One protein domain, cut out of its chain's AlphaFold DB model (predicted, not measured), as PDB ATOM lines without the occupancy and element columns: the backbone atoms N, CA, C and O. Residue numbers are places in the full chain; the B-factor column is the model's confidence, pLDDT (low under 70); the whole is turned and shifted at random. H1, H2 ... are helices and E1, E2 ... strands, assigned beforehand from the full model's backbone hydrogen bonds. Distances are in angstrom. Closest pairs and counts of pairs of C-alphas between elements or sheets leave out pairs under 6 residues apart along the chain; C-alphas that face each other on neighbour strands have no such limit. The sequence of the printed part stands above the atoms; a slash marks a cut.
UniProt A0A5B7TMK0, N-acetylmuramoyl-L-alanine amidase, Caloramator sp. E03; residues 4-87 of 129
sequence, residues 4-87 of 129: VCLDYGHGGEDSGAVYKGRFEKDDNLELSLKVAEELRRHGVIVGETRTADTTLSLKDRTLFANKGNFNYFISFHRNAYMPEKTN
ATOM      1  N   VAL A   4      14.748  24.928 -43.129       97.44
ATOM      2  CA  VAL A   4      14.916  26.348 -42.798       97.44
ATOM      3  C   VAL A   4      15.859  26.480 -41.609       97.44
ATOM      4  O   VAL A   4      15.695  25.793 -40.604       97.44
ATOM      5  N   CYS A   5      16.854  27.351 -41.741       98.00
ATOM      6  CA  CYS A   5      17.653  27.826 -40.623       98.00
ATOM      7  C   CYS A   5      16.971  29.058 -40.044       98.00
ATOM      8  O   CYS A   5      16.762  30.036 -40.765       98.00
ATOM      9  N   LEU A   6      16.651  29.017 -38.761       98.44
ATOM     10  CA  LEU A   6      16.194  30.172 -38.016       98.44
ATOM     11  C   LEU A   6      17.347  30.674 -37.152       98.44
ATOM     12  O   LEU A   6      17.962  29.907 -36.410       98.44
ATOM     13  N   ASP A   7      17.648  31.957 -37.283       98.38
ATOM     14  CA  ASP A   7      18.662  32.630 -36.493       98.38
ATOM     15  C   ASP A   7      18.024  33.579 -35.492       98.38
ATOM     16  O   ASP A   7      17.244  34.462 -35.851       98.38
ATOM     17  N   TYR A   8      18.314  33.358 -34.214       97.88
ATOM     18  CA  TYR A   8      17.682  34.110 -33.139       97.88
ATOM     19  C   TYR A   8      18.646  35.239 -32.805       97.88
ATOM     20  O   TYR A   8      19.655  35.001 -32.130       97.88
ATOM     21  N   GLY A   9      18.392  36.440 -33.331       97.50
ATOM     22  CA  GLY A   9      19.308  37.574 -33.227       97.50
ATOM     23  C   GLY A   9      19.765  37.824 -31.788       97.50
ATOM     24  O   GLY A   9      19.002  37.583 -30.842       97.50
ATOM     25  N   HIS A  10      21.006  38.296 -31.633       98.00
ATOM     26  CA  HIS A  10      21.647  38.574 -30.335       98.00
ATOM     27  C   HIS A  10      21.762  37.329 -29.426       98.00
ATOM     28  O   HIS A  10      21.679  36.197 -29.916       98.00
ATOM     29  N   GLY A  11      22.005  37.512 -28.126       98.06
ATOM     30  CA  GLY A  11      22.109  36.440 -27.129       98.06
ATOM     31  C   GLY A  11      23.321  36.585 -26.206       98.06
ATOM     32  O   GLY A  11      24.365  37.110 -26.595       98.06
ATOM     33  N   GLY A  12      23.177  36.086 -24.980       97.88
ATOM     34  CA  GLY A  12      24.182  36.148 -23.927       97.88
ATOM     35  C   GLY A  12      24.540  37.590 -23.584       97.88
ATOM     36  O   GLY A  12      23.694  38.355 -23.114       97.88
ATOM     37  N   GLU A  13      25.799  37.941 -23.829       97.19
ATOM     38  CA  GLU A  13      26.361  39.274 -23.572       97.19
ATOM     39  C   GLU A  13      25.841  40.344 -24.542       97.19
ATOM     40  O   GLU A  13      25.849  41.530 -24.216       97.19
ATOM     41  N   ASP A  14      25.356  39.940 -25.716       97.75
ATOM     42  CA  ASP A  14      24.720  40.839 -26.670       97.75
ATOM     43  C   ASP A  14      23.216  40.898 -26.390       97.75
ATOM     44  O   ASP A  14      22.471  39.958 -26.677       97.75
ATOM     45  N   SER A  15      22.757  42.002 -25.802       97.31
ATOM     46  CA  SER A  15      21.342  42.210 -25.486       97.31
ATOM     47  C   SER A  15      20.480  42.592 -26.689       97.31
ATOM     48  O   SER A  15      19.250  42.519 -26.598       97.31
ATOM     49  N   GLY A  16      21.103  43.057 -27.776       97.31
ATOM     50  CA  GLY A  16      20.439  43.876 -28.784       97.31
ATOM     51  C   GLY A  16      19.821  45.142 -28.184       97.31
ATOM     52  O   GLY A  16      20.289  45.660 -27.162       97.31
ATOM     53  N   ALA A  17      18.757  45.642 -28.811       96.62
ATOM     54  CA  ALA A  17      18.026  46.805 -28.332       96.62
ATOM     55  C   ALA A  17      17.384  46.576 -26.951       96.62
ATOM     56  O   ALA A  17      16.801  45.524 -26.674       96.62
ATOM     57  N   VAL A  18      17.436  47.605 -26.100       96.06
ATOM     58  CA  VAL A  18      16.888  47.571 -24.738       96.06
ATOM     59  C   VAL A  18      15.881  48.697 -24.542       96.06
ATOM     60  O   VAL A  18      16.170  49.860 -24.826       96.06
ATOM     61  N   TYR A  19      14.698  48.366 -24.026       94.62
ATOM     62  CA  TYR A  19      13.679  49.360 -23.691       94.62
ATOM     63  C   TYR A  19      12.849  48.936 -22.481       94.62
ATOM     64  O   TYR A  19      12.214  47.885 -22.504       94.62
ATOM     65  N   LYS A  20      12.826  49.766 -21.427       94.56
ATOM     66  CA  LYS A  20      12.026  49.542 -20.201       94.56
ATOM     67  C   LYS A  20      12.162  48.110 -19.637       94.56
ATOM     68  O   LYS A  20      11.169  47.474 -19.304       94.56
ATOM     69  N   GLY A  21      13.394  47.594 -19.564       93.81
ATOM     70  CA  GLY A  21      13.693  46.253 -19.039       93.81
ATOM     71  C   GLY A  21      13.410  45.092 -19.998       93.81
ATOM     72  O   GLY A  21      13.612  43.945 -19.620       93.81
ATOM     73  N   ARG A  22      12.965  45.368 -21.230       95.25
ATOM     74  CA  ARG A  22      12.861  44.369 -22.300       95.25
ATOM     75  C   ARG A  22      14.132  44.353 -23.129       95.25
ATOM     76  O   ARG A  22      14.613  45.419 -23.521       95.25
ATOM     77  N   PHE A  23      14.610  43.156 -23.440       98.06
ATOM     78  CA  PHE A  23      15.803  42.929 -24.244       98.06
ATOM     79  C   PHE A  23      15.415  42.265 -25.562       98.06
ATOM     80  O   PHE A  23      14.652  41.302 -25.594       98.06
ATOM     81  N   GLU A  24      15.948  42.773 -26.668       98.31
ATOM     82  CA  GLU A  24      15.720  42.201 -27.993       98.31
ATOM     83  C   GLU A  24      16.113  40.720 -28.058       98.31
ATOM     84  O   GLU A  24      15.365  39.928 -28.628       98.31
ATOM     85  N   LYS A  25      17.227  40.327 -27.426       98.38
ATOM     86  CA  LYS A  25      17.672  38.925 -27.395       98.38
ATOM     87  C   LYS A  25      16.624  37.947 -26.842       98.38
ATOM     88  O   LYS A  25      16.517  36.829 -27.360       98.38
ATOM     89  N   ASP A  26      15.859  38.365 -25.834       98.56
ATOM     90  CA  ASP A  26      14.878  37.530 -25.134       98.56
ATOM     91  C   ASP A  26      13.609  37.414 -25.971       98.56
ATOM     92  O   ASP A  26      13.080  36.327 -26.186       98.56
ATOM     93  N   ASP A  27      13.169  38.538 -26.526       98.00
ATOM     94  CA  ASP A  27      12.002  38.581 -27.392       98.00
ATOM     95  C   ASP A  27      12.233  37.848 -28.727       98.00
ATOM     96  O   ASP A  27      11.328  37.171 -29.221       98.00
ATOM     97  N   ASN A  28      13.447  37.916 -29.288       98.50
ATOM     98  CA  ASN A  28      13.826  37.105 -30.444       98.50
ATOM     99  C   ASN A  28      13.812  35.612 -30.091       98.50
ATOM    100  O   ASN A  28      13.275  34.816 -30.854       98.50
ATOM    101  N   LEU A  29      14.359  35.223 -28.931       98.56
ATOM    102  CA  LEU A  29      14.356  33.825 -28.486       98.56
ATOM    103  C   LEU A  29      12.929  33.287 -28.350       98.56
ATOM    104  O   LEU A  29      12.610  32.239 -28.909       98.56
ATOM    105  N   GLU A  30      12.065  34.009 -27.635       98.50
ATOM    106  CA  GLU A  30      10.691  33.578 -27.381       98.50
ATOM    107  C   GLU A  30       9.881  33.450 -28.679       98.50
ATOM    108  O   GLU A  30       9.208  32.439 -28.900       98.50
ATOM    109  N   LEU A  31       9.946  34.462 -29.554       98.25
ATOM    110  CA  LEU A  31       9.222  34.445 -30.823       98.25
ATOM    111  C   LEU A  31       9.712  33.308 -31.720       98.25
ATOM    112  O   LEU A  31       8.902  32.558 -32.268       98.25
ATOM    113  N   SER A  32      11.026  33.174 -31.884       98.38
ATOM    114  CA  SER A  32      11.572  32.226 -32.844       98.38
ATOM    115  C   SER A  32      11.382  30.772 -32.420       98.38
ATOM    116  O   SER A  32      11.131  29.943 -33.290       98.38
ATOM    117  N   LEU A  33      11.381  30.466 -31.115       98.75
ATOM    118  CA  LEU A  33      11.011  29.137 -30.611       98.75
ATOM    119  C   LEU A  33       9.579  28.754 -31.017       98.75
ATOM    120  O   LEU A  33       9.354  27.654 -31.525       98.75
ATOM    121  N   LYS A  34       8.618  29.680 -30.876       98.75
ATOM    122  CA  LYS A  34       7.221  29.456 -31.295       98.75
ATOM    123  C   LYS A  34       7.108  29.272 -32.810       98.75
ATOM    124  O   LYS A  34       6.373  28.406 -33.279       98.75
ATOM    125  N   VAL A  35       7.865  30.047 -33.590       98.50
ATOM    126  CA  VAL A  35       7.920  29.881 -35.052       98.50
ATOM    127  C   VAL A  35       8.530  28.529 -35.431       98.50
ATOM    128  O   VAL A  35       8.018  27.865 -36.332       98.50
ATOM    129  N   ALA A  36       9.592  28.092 -34.751       98.69
ATOM    130  CA  ALA A  36      10.225  26.800 -34.991       98.69
ATOM    131  C   ALA A  36       9.264  25.637 -34.723       98.69
ATOM    132  O   ALA A  36       9.184  24.707 -35.529       98.69
ATOM    133  N   GLU A  37       8.520  25.695 -33.617       98.69
ATOM    134  CA  GLU A  37       7.482  24.721 -33.285       98.69
ATOM    135  C   GLU A  37       6.390  24.677 -34.361       98.69
ATOM    136  O   GLU A  37       6.087  23.604 -34.887       98.69
ATOM    137  N   GLU A  38       5.858  25.834 -34.762       98.44
ATOM    138  CA  GLU A  38       4.807  25.894 -35.777       98.44
ATOM    139  C   GLU A  38       5.298  25.360 -37.129       98.44
ATOM    140  O   GLU A  38       4.648  24.515 -37.741       98.44
ATOM    141  N   LEU A  39       6.494  25.750 -37.578       98.19
ATOM    142  CA  LEU A  39       7.079  25.227 -38.816       98.19
ATOM    143  C   LEU A  39       7.234  23.697 -38.783       98.19
ATOM    144  O   LEU A  39       6.934  23.029 -39.777       98.19
ATOM    145  N   ARG A  40       7.647  23.127 -37.644       98.25
ATOM    146  CA  ARG A  40       7.740  21.668 -37.462       98.25
ATOM    147  C   ARG A  40       6.374  20.992 -37.545       98.25
ATOM    148  O   ARG A  40       6.279  19.938 -38.174       98.25
ATOM    149  N   ARG A  41       5.315  21.598 -36.991       98.19
ATOM    150  CA  ARG A  41       3.930  21.092 -37.113       98.19
ATOM    151  C   ARG A  41       3.462  21.003 -38.567       98.19
ATOM    152  O   ARG A  41       2.669  20.123 -38.889       98.19
ATOM    153  N   HIS A  42       4.001  21.845 -39.451       97.38
ATOM    154  CA  HIS A  42       3.746  21.820 -40.899       97.38
ATOM    155  C   HIS A  42       4.789  21.020 -41.703       97.38
ATOM    156  O   HIS A  42       4.885  21.161 -42.922       97.38
ATOM    157  N   GLY A  43       5.586  20.170 -41.047       97.44
ATOM    158  CA  GLY A  43       6.524  19.256 -41.709       97.44
ATOM    159  C   GLY A  43       7.818  19.903 -42.216       97.44
ATOM    160  O   GLY A  43       8.550  19.291 -42.997       97.44
ATOM    161  N   VAL A  44       8.133  21.131 -41.795       98.12
ATOM    162  CA  VAL A  44       9.401  21.794 -42.132       98.12
ATOM    163  C   VAL A  44      10.506  21.304 -41.197       98.12
ATOM    164  O   VAL A  44      10.339  21.232 -39.981       98.12
ATOM    165  N   ILE A  45      11.675  21.001 -41.758       98.12
ATOM    166  CA  ILE A  45      12.869  20.703 -40.962       98.12
ATOM    167  C   ILE A  45      13.485  22.033 -40.531       98.12
ATOM    168  O   ILE A  45      13.898  22.828 -41.376       98.12
ATOM    169  N   VAL A  46      13.576  22.255 -39.223       98.38
ATOM    170  CA  VAL A  46      14.072  23.509 -38.648       98.38
ATOM    171  C   VAL A  46      15.408  23.284 -37.948       98.38
ATOM    172  O   VAL A  46      15.500  22.434 -37.061       98.38
ATOM    173  N   GLY A  47      16.423  24.051 -38.349       98.38
ATOM    174  CA  GLY A  47      17.660  24.238 -37.590       98.38
ATOM    175  C   GLY A  47      17.662  25.608 -36.919       98.38
ATOM    176  O   GLY A  47      17.223  26.579 -37.523       98.38
ATOM    177  N   GLU A  48      18.150  25.681 -35.687       98.25
ATOM    178  CA  GLU A  48      18.095  26.876 -34.836       98.25
ATOM    179  C   GLU A  48      19.531  27.232 -34.436       98.25
ATOM    180  O   GLU A  48      20.255  26.356 -33.964       98.25
ATOM    181  N   THR A  49      19.972  28.479 -34.644       98.00
ATOM    182  CA  THR A  49      21.360  28.872 -34.311       98.00
ATOM    183  C   THR A  49      21.626  28.849 -32.805       98.00
ATOM    184  O   THR A  49      22.745  28.569 -32.380       98.00
ATOM    185  N   ARG A  50      20.587  29.087 -32.000       98.12
ATOM    186  CA  ARG A  50      20.559  28.908 -30.544       98.12
ATOM    187  C   ARG A  50      19.145  28.537 -30.099       98.12
ATOM    188  O   ARG A  50      18.193  28.840 -30.800       98.12
ATOM    189  N   THR A  51      19.003  27.933 -28.923       98.19
ATOM    190  CA  THR A  51      17.700  27.637 -28.281       98.19
ATOM    191  C   THR A  51      17.649  28.084 -26.817       98.19
ATOM    192  O   THR A  51      16.684  27.816 -26.107       98.19
ATOM    193  N   ALA A  52      18.684  28.796 -26.372       98.25
ATOM    194  CA  ALA A  52      18.817  29.378 -25.043       98.25
ATOM    195  C   ALA A  52      19.498  30.753 -25.140       98.25
ATOM    196  O   ALA A  52      19.984  31.152 -26.210       98.25
ATOM    197  N   ASP A  53      19.541  31.480 -24.023       98.12
ATOM    198  CA  ASP A  53      20.283  32.735 -23.924       98.12
ATOM    199  C   ASP A  53      21.793  32.455 -23.894       98.12
ATOM    200  O   ASP A  53      22.363  32.090 -22.869       98.12
ATOM    201  N   THR A  54      22.430  32.540 -25.062       97.75
ATOM    202  CA  THR A  54      23.839  32.184 -25.265       97.75
ATOM    203  C   THR A  54      24.485  33.154 -26.244       97.75
ATOM    204  O   THR A  54      23.864  33.552 -27.232       97.75
ATOM    205  N   THR A  55      25.733  33.536 -25.971       97.12
ATOM    206  CA  THR A  55      26.521  34.380 -26.876       97.12
ATOM    207  C   THR A  55      26.877  33.585 -28.129       97.12
ATOM    208  O   THR A  55      27.459  32.504 -28.037       97.12
ATOM    209  N   LEU A  56      26.559  34.131 -29.305       95.88
ATOM    210  CA  LEU A  56      26.884  33.516 -30.591       95.88
ATOM    211  C   LEU A  56      27.359  34.570 -31.592       95.88
ATOM    212  O   LEU A  56      26.636  35.527 -31.893       95.88
ATOM    213  N   SER A  57      28.566  34.379 -32.129       95.81
ATOM    214  CA  SER A  57      29.151  35.313 -33.091       95.81
ATOM    215  C   SER A  57      28.453  35.240 -34.453       95.81
ATOM    216  O   SER A  57      27.918  34.200 -34.844       95.81
ATOM    217  N   LEU A  58      28.527  36.320 -35.237       94.25
ATOM    218  CA  LEU A  58      28.021  36.335 -36.620       94.25
ATOM    219  C   LEU A  58      28.667  35.241 -37.489       94.25
ATOM    220  O   LEU A  58      28.037  34.642 -38.365       94.25
ATOM    221  N   LYS A  59      29.941  34.932 -37.220       95.56
ATOM    222  CA  LYS A  59      30.662  33.857 -37.904       95.56
ATOM    223  C   LYS A  59      30.074  32.489 -37.564       95.56
ATOM    224  O   LYS A  59      29.894  31.676 -38.463       95.56
ATOM    225  N   ASP A  60      29.739  32.233 -36.305       96.38
ATOM    226  CA  ASP A  60      29.185  30.937 -35.903       96.38
ATOM    227  C   ASP A  60      27.774  30.730 -36.461       96.38
ATOM    228  O   ASP A  60      27.473  29.650 -36.971       96.38
ATOM    229  N   ARG A  61      26.952  31.790 -36.486       96.88
ATOM    230  CA  ARG A  61      25.623  31.794 -37.129       96.88
ATOM    231  C   ARG A  61      25.712  31.396 -38.599       96.88
ATOM    232  O   ARG A  61      25.031  30.477 -39.056       96.88
ATOM    233  N   THR A  62      26.603  32.054 -39.340       93.56
ATOM    234  CA  THR A  62      26.795  31.780 -40.771       93.56
ATOM    235  C   THR A  62      27.416  30.406 -41.024       93.56
ATOM    236  O   THR A  62      27.005  29.716 -41.956       93.56
ATOM    237  N   LEU A  63      28.359  29.951 -40.191       95.62
ATOM    238  CA  LEU A  63      28.924  28.602 -40.287       95.62
ATOM    239  C   LEU A  63      27.875  27.519 -40.034       95.62
ATOM    240  O   LEU A  63      27.848  26.527 -40.766       95.62
ATOM    241  N   PHE A  64      27.006  27.703 -39.041       95.75
ATOM    242  CA  PHE A  64      25.891  26.800 -38.773       95.75
ATOM    243  C   PHE A  64      24.955  26.709 -39.988       95.75
ATOM    244  O   PHE A  64      24.691  25.613 -40.492       95.75
ATOM    245  N   ALA A  65      24.531  27.859 -40.522       94.12
ATOM    246  CA  ALA A  65      23.653  27.927 -41.687       94.12
ATOM    247  C   ALA A  65      24.275  27.271 -42.935       94.12
ATOM    248  O   ALA A  65      23.634  26.471 -43.616       94.12
ATOM    249  N   ASN A  66      25.549  27.550 -43.214       92.56
ATOM    250  CA  ASN A  66      26.236  27.017 -44.392       92.56
ATOM    251  C   ASN A  66      26.477  25.499 -44.311       92.56
ATOM    252  O   ASN A  66      26.509  24.833 -45.344       92.56
ATOM    253  N   LYS A  67      26.619  24.931 -43.105       94.31
ATOM    254  CA  LYS A  67      26.818  23.484 -42.910       94.31
ATOM    255  C   LYS A  67      25.518  22.674 -42.962       94.31
ATOM    256  O   LYS A  67      25.553  21.502 -43.322       94.31
ATOM    257  N   GLY A  68      24.373  23.261 -42.605       90.00
ATOM    258  CA  GLY A  68      23.123  22.514 -42.390       90.00
ATOM    259  C   GLY A  68      22.281  22.190 -43.635       90.00
ATOM    260  O   GLY A  68      21.197  21.605 -43.498       90.00
ATOM    261  N   ASN A  69      22.767  22.536 -44.835       91.56
ATOM    262  CA  ASN A  69      22.081  22.344 -46.122       91.56
ATOM    263  C   ASN A  69      20.630  22.873 -46.104       91.56
ATOM    264  O   ASN A  69      19.675  22.166 -46.440       91.56
ATOM    265  N   PHE A  70      20.452  24.105 -45.625       95.06
ATOM    266  CA  PHE A  70      19.143  24.754 -45.540       95.06
ATOM    267  C   PHE A  70      18.745  25.400 -46.872       95.06
ATOM    268  O   PHE A  70      19.584  25.862 -47.643       95.06
ATOM    269  N   ASN A  71      17.442  25.457 -47.146       93.50
ATOM    270  CA  ASN A  71      16.891  26.152 -48.310       93.50
ATOM    271  C   ASN A  71      16.733  27.655 -48.061       93.50
ATOM    272  O   ASN A  71      16.851  28.443 -48.998       93.50
ATOM    273  N   TYR A  72      16.461  28.028 -46.809       93.44
ATOM    274  CA  TYR A  72      16.278  29.405 -46.373       93.44
ATOM    275  C   TYR A  72      16.990  29.639 -45.045       93.44
ATOM    276  O   TYR A  72      17.075  28.738 -44.211       93.44
ATOM    277  N   PHE A  73      17.456  30.867 -44.862       95.19
ATOM    278  CA  PHE A  73      17.938  31.407 -43.600       95.19
ATOM    279  C   PHE A  73      17.056  32.606 -43.254       95.19
ATOM    280  O   PHE A  73      16.875  33.485 -44.100       95.19
ATOM    281  N   ILE A  74      16.474  32.611 -42.059       96.38
ATOM    282  CA  ILE A  74      15.598  33.677 -41.567       96.38
ATOM    283  C   ILE A  74      16.145  34.110 -40.214       96.38
ATOM    284  O   ILE A  74      16.156  33.307 -39.284       96.38
ATOM    285  N   SER A  75      16.596  35.358 -40.115       97.19
ATOM    286  CA  SER A  75      17.030  35.942 -38.845       97.19
ATOM    287  C   SER A  75      15.930  36.831 -38.273       97.19
ATOM    288  O   SER A  75      15.268  37.564 -39.014       97.19
ATOM    289  N   PHE A  76      15.714  36.729 -36.965       98.00
ATOM    290  CA  PHE A  76      14.708  37.491 -36.230       98.00
ATOM    291  C   PHE A  76      15.393  38.575 -35.415       98.00
ATOM    292  O   PHE A  76      16.310  38.289 -34.649       98.00
ATOM    293  N   HIS A  77      14.906  39.799 -35.581       97.00
ATOM    294  CA  HIS A  77      15.382  40.996 -34.905       97.00
ATOM    295  C   HIS A  77      14.216  41.929 -34.605       97.00
ATOM    296  O   HIS A  77      13.144  41.835 -35.217       97.00
ATOM    297  N   ARG A  78      14.447  42.889 -33.710       93.31
ATOM    298  CA  ARG A  78      13.528  43.998 -33.469       93.31
ATOM    299  C   ARG A  78      14.244  45.317 -33.636       93.31
ATOM    300  O   ARG A  78      15.171  45.649 -32.911       93.31
ATOM    301  N   ASN A  79      13.750  46.090 -34.591       91.44
ATOM    302  CA  ASN A  79      14.318  47.387 -34.892       91.44
ATOM    303  C   ASN A  79      14.100  48.369 -33.725       91.44
ATOM    304  O   ASN A  79      13.085  48.309 -33.024       91.44
ATOM    305  N   ALA A  80      15.035  49.298 -33.542       88.88
ATOM    306  CA  ALA A  80      14.993  50.302 -32.490       88.88
ATOM    307  C   ALA A  80      15.420  51.665 -33.036       88.88
ATOM    308  O   ALA A  80      16.582  51.906 -33.350       88.88
ATOM    309  N   TYR A  81      14.458  52.581 -33.133       87.00
ATOM    310  CA  TYR A  81      14.696  53.959 -33.543       87.00
ATOM    311  C   TYR A  81      13.598  54.859 -32.978       87.00
ATOM    312  O   TYR A  81      12.425  54.600 -33.225       87.00
ATOM    313  N   MET A  82      13.957  55.911 -32.233       86.69
ATOM    314  CA  MET A  82      13.015  56.850 -31.594       86.69
ATOM    315  C   MET A  82      11.824  56.140 -30.900       86.69
ATOM    316  O   MET A  82      10.722  56.100 -31.462       86.69
ATOM    317  N   PRO A  83      12.030  55.570 -29.694       83.81
ATOM    318  CA  PRO A  83      11.001  54.819 -28.972       83.81
ATOM    319  C   PRO A  83       9.668  55.569 -28.878       83.81
ATOM    320  O   PRO A  83       9.645  56.792 -28.764       83.81
ATOM    321  N   GLU A  84       8.561  54.824 -28.949       87.25
ATOM    322  CA  GLU A  84       7.172  55.324 -28.897       87.25
ATOM    323  C   GLU A  84       6.738  56.206 -30.086       87.25
ATOM    324  O   GLU A  84       5.551  56.482 -30.237       87.25
ATOM    325  N   LYS A  85       7.662  56.597 -30.976       89.06
ATOM    326  CA  LYS A  85       7.368  57.376 -32.192       89.06
ATOM    327  C   LYS A  85       7.466  56.560 -33.478       89.06
ATOM    328  O   LYS A  85       6.830  56.909 -34.468       89.06
ATOM    329  N   THR A  86       8.232  55.472 -33.461       88.75
ATOM    330  CA  THR A  86       8.411  54.583 -34.616       88.75
ATOM    331  C   THR A  86       7.821  53.209 -34.321       88.75
ATOM    332  O   THR A  86       8.060  52.641 -33.259       88.75
ATOM    333  N   ASN A  87       7.059  52.661 -35.267       91.62
ATOM    334  CA  ASN A  87       6.504  51.308 -35.213       91.62
ATOM    335  C   ASN A  87       6.320  50.755 -36.635       91.62
ATOM    336  O   ASN A  87       6.269  51.533 -37.588       91.62
TER     337      ASN A  87
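What this domain is: This is residues 4 to 87 of the 129 residues of the protein "N-acetylmuramoyl-L-alanine amidase" of Caloramator sp. E03 (UniProt A0A5B7TMK0). A small sheet of three parallel strands has the long helix H1 over one face and the shorter H2 over the other; after E3 a tail runs on past one end. The 84 printed residues, mixed in class, hold E1, H1, E2, H2, E3; the sheet's order is E2, E1, E3. It is compact, with radius of gyration of the C-alphas 13.5 A and spans 39 by 28 by 20 A.

How they stand to each other: E1, residues 4 to 8, is parallel to E2, residues 45 to 48, with N 6 and O 47 within hydrogen-bond range at 2.8 A, and to E3, residues 72 to 76, with N 7 and O 74 at 2.8 A. H1, residues 24 to 41, has a height over the sheet of 7.9 A; its closest C-alpha pair with E1 is Asn 28 and Tyr 8, 5.6 A. H2, residues 58 to 67, is on the opposite face, height 10.0 A; its closest C-alpha pair with E1 is Ala 65 and Cys 5, 6.1 A. E1, H1, E2 form a strand-helix-strand unit, parallel neighbour strands joined through a helix; E2, H2, E3 form a split one, with E1 between the strands; both crossovers are right-handed. In H1 and H2 every O i to N i+4 pair is within hydrogen-bond range.

Where its parts are: E1 begins at C-alpha 4 (14.916, 26.348, -42.798); H1 is 25.8 A long, H2 14.4 A; E3 ends at C-alpha 76 (14.708, 37.491, -36.230).

The domain as a whole: The C-alphas farthest apart, of Lys 67 and Lys 85, are 40.5 A apart. The link from E1 to H1 is long, 15 residues. The printed part has no cut, and no printed residue is under pLDDT 70.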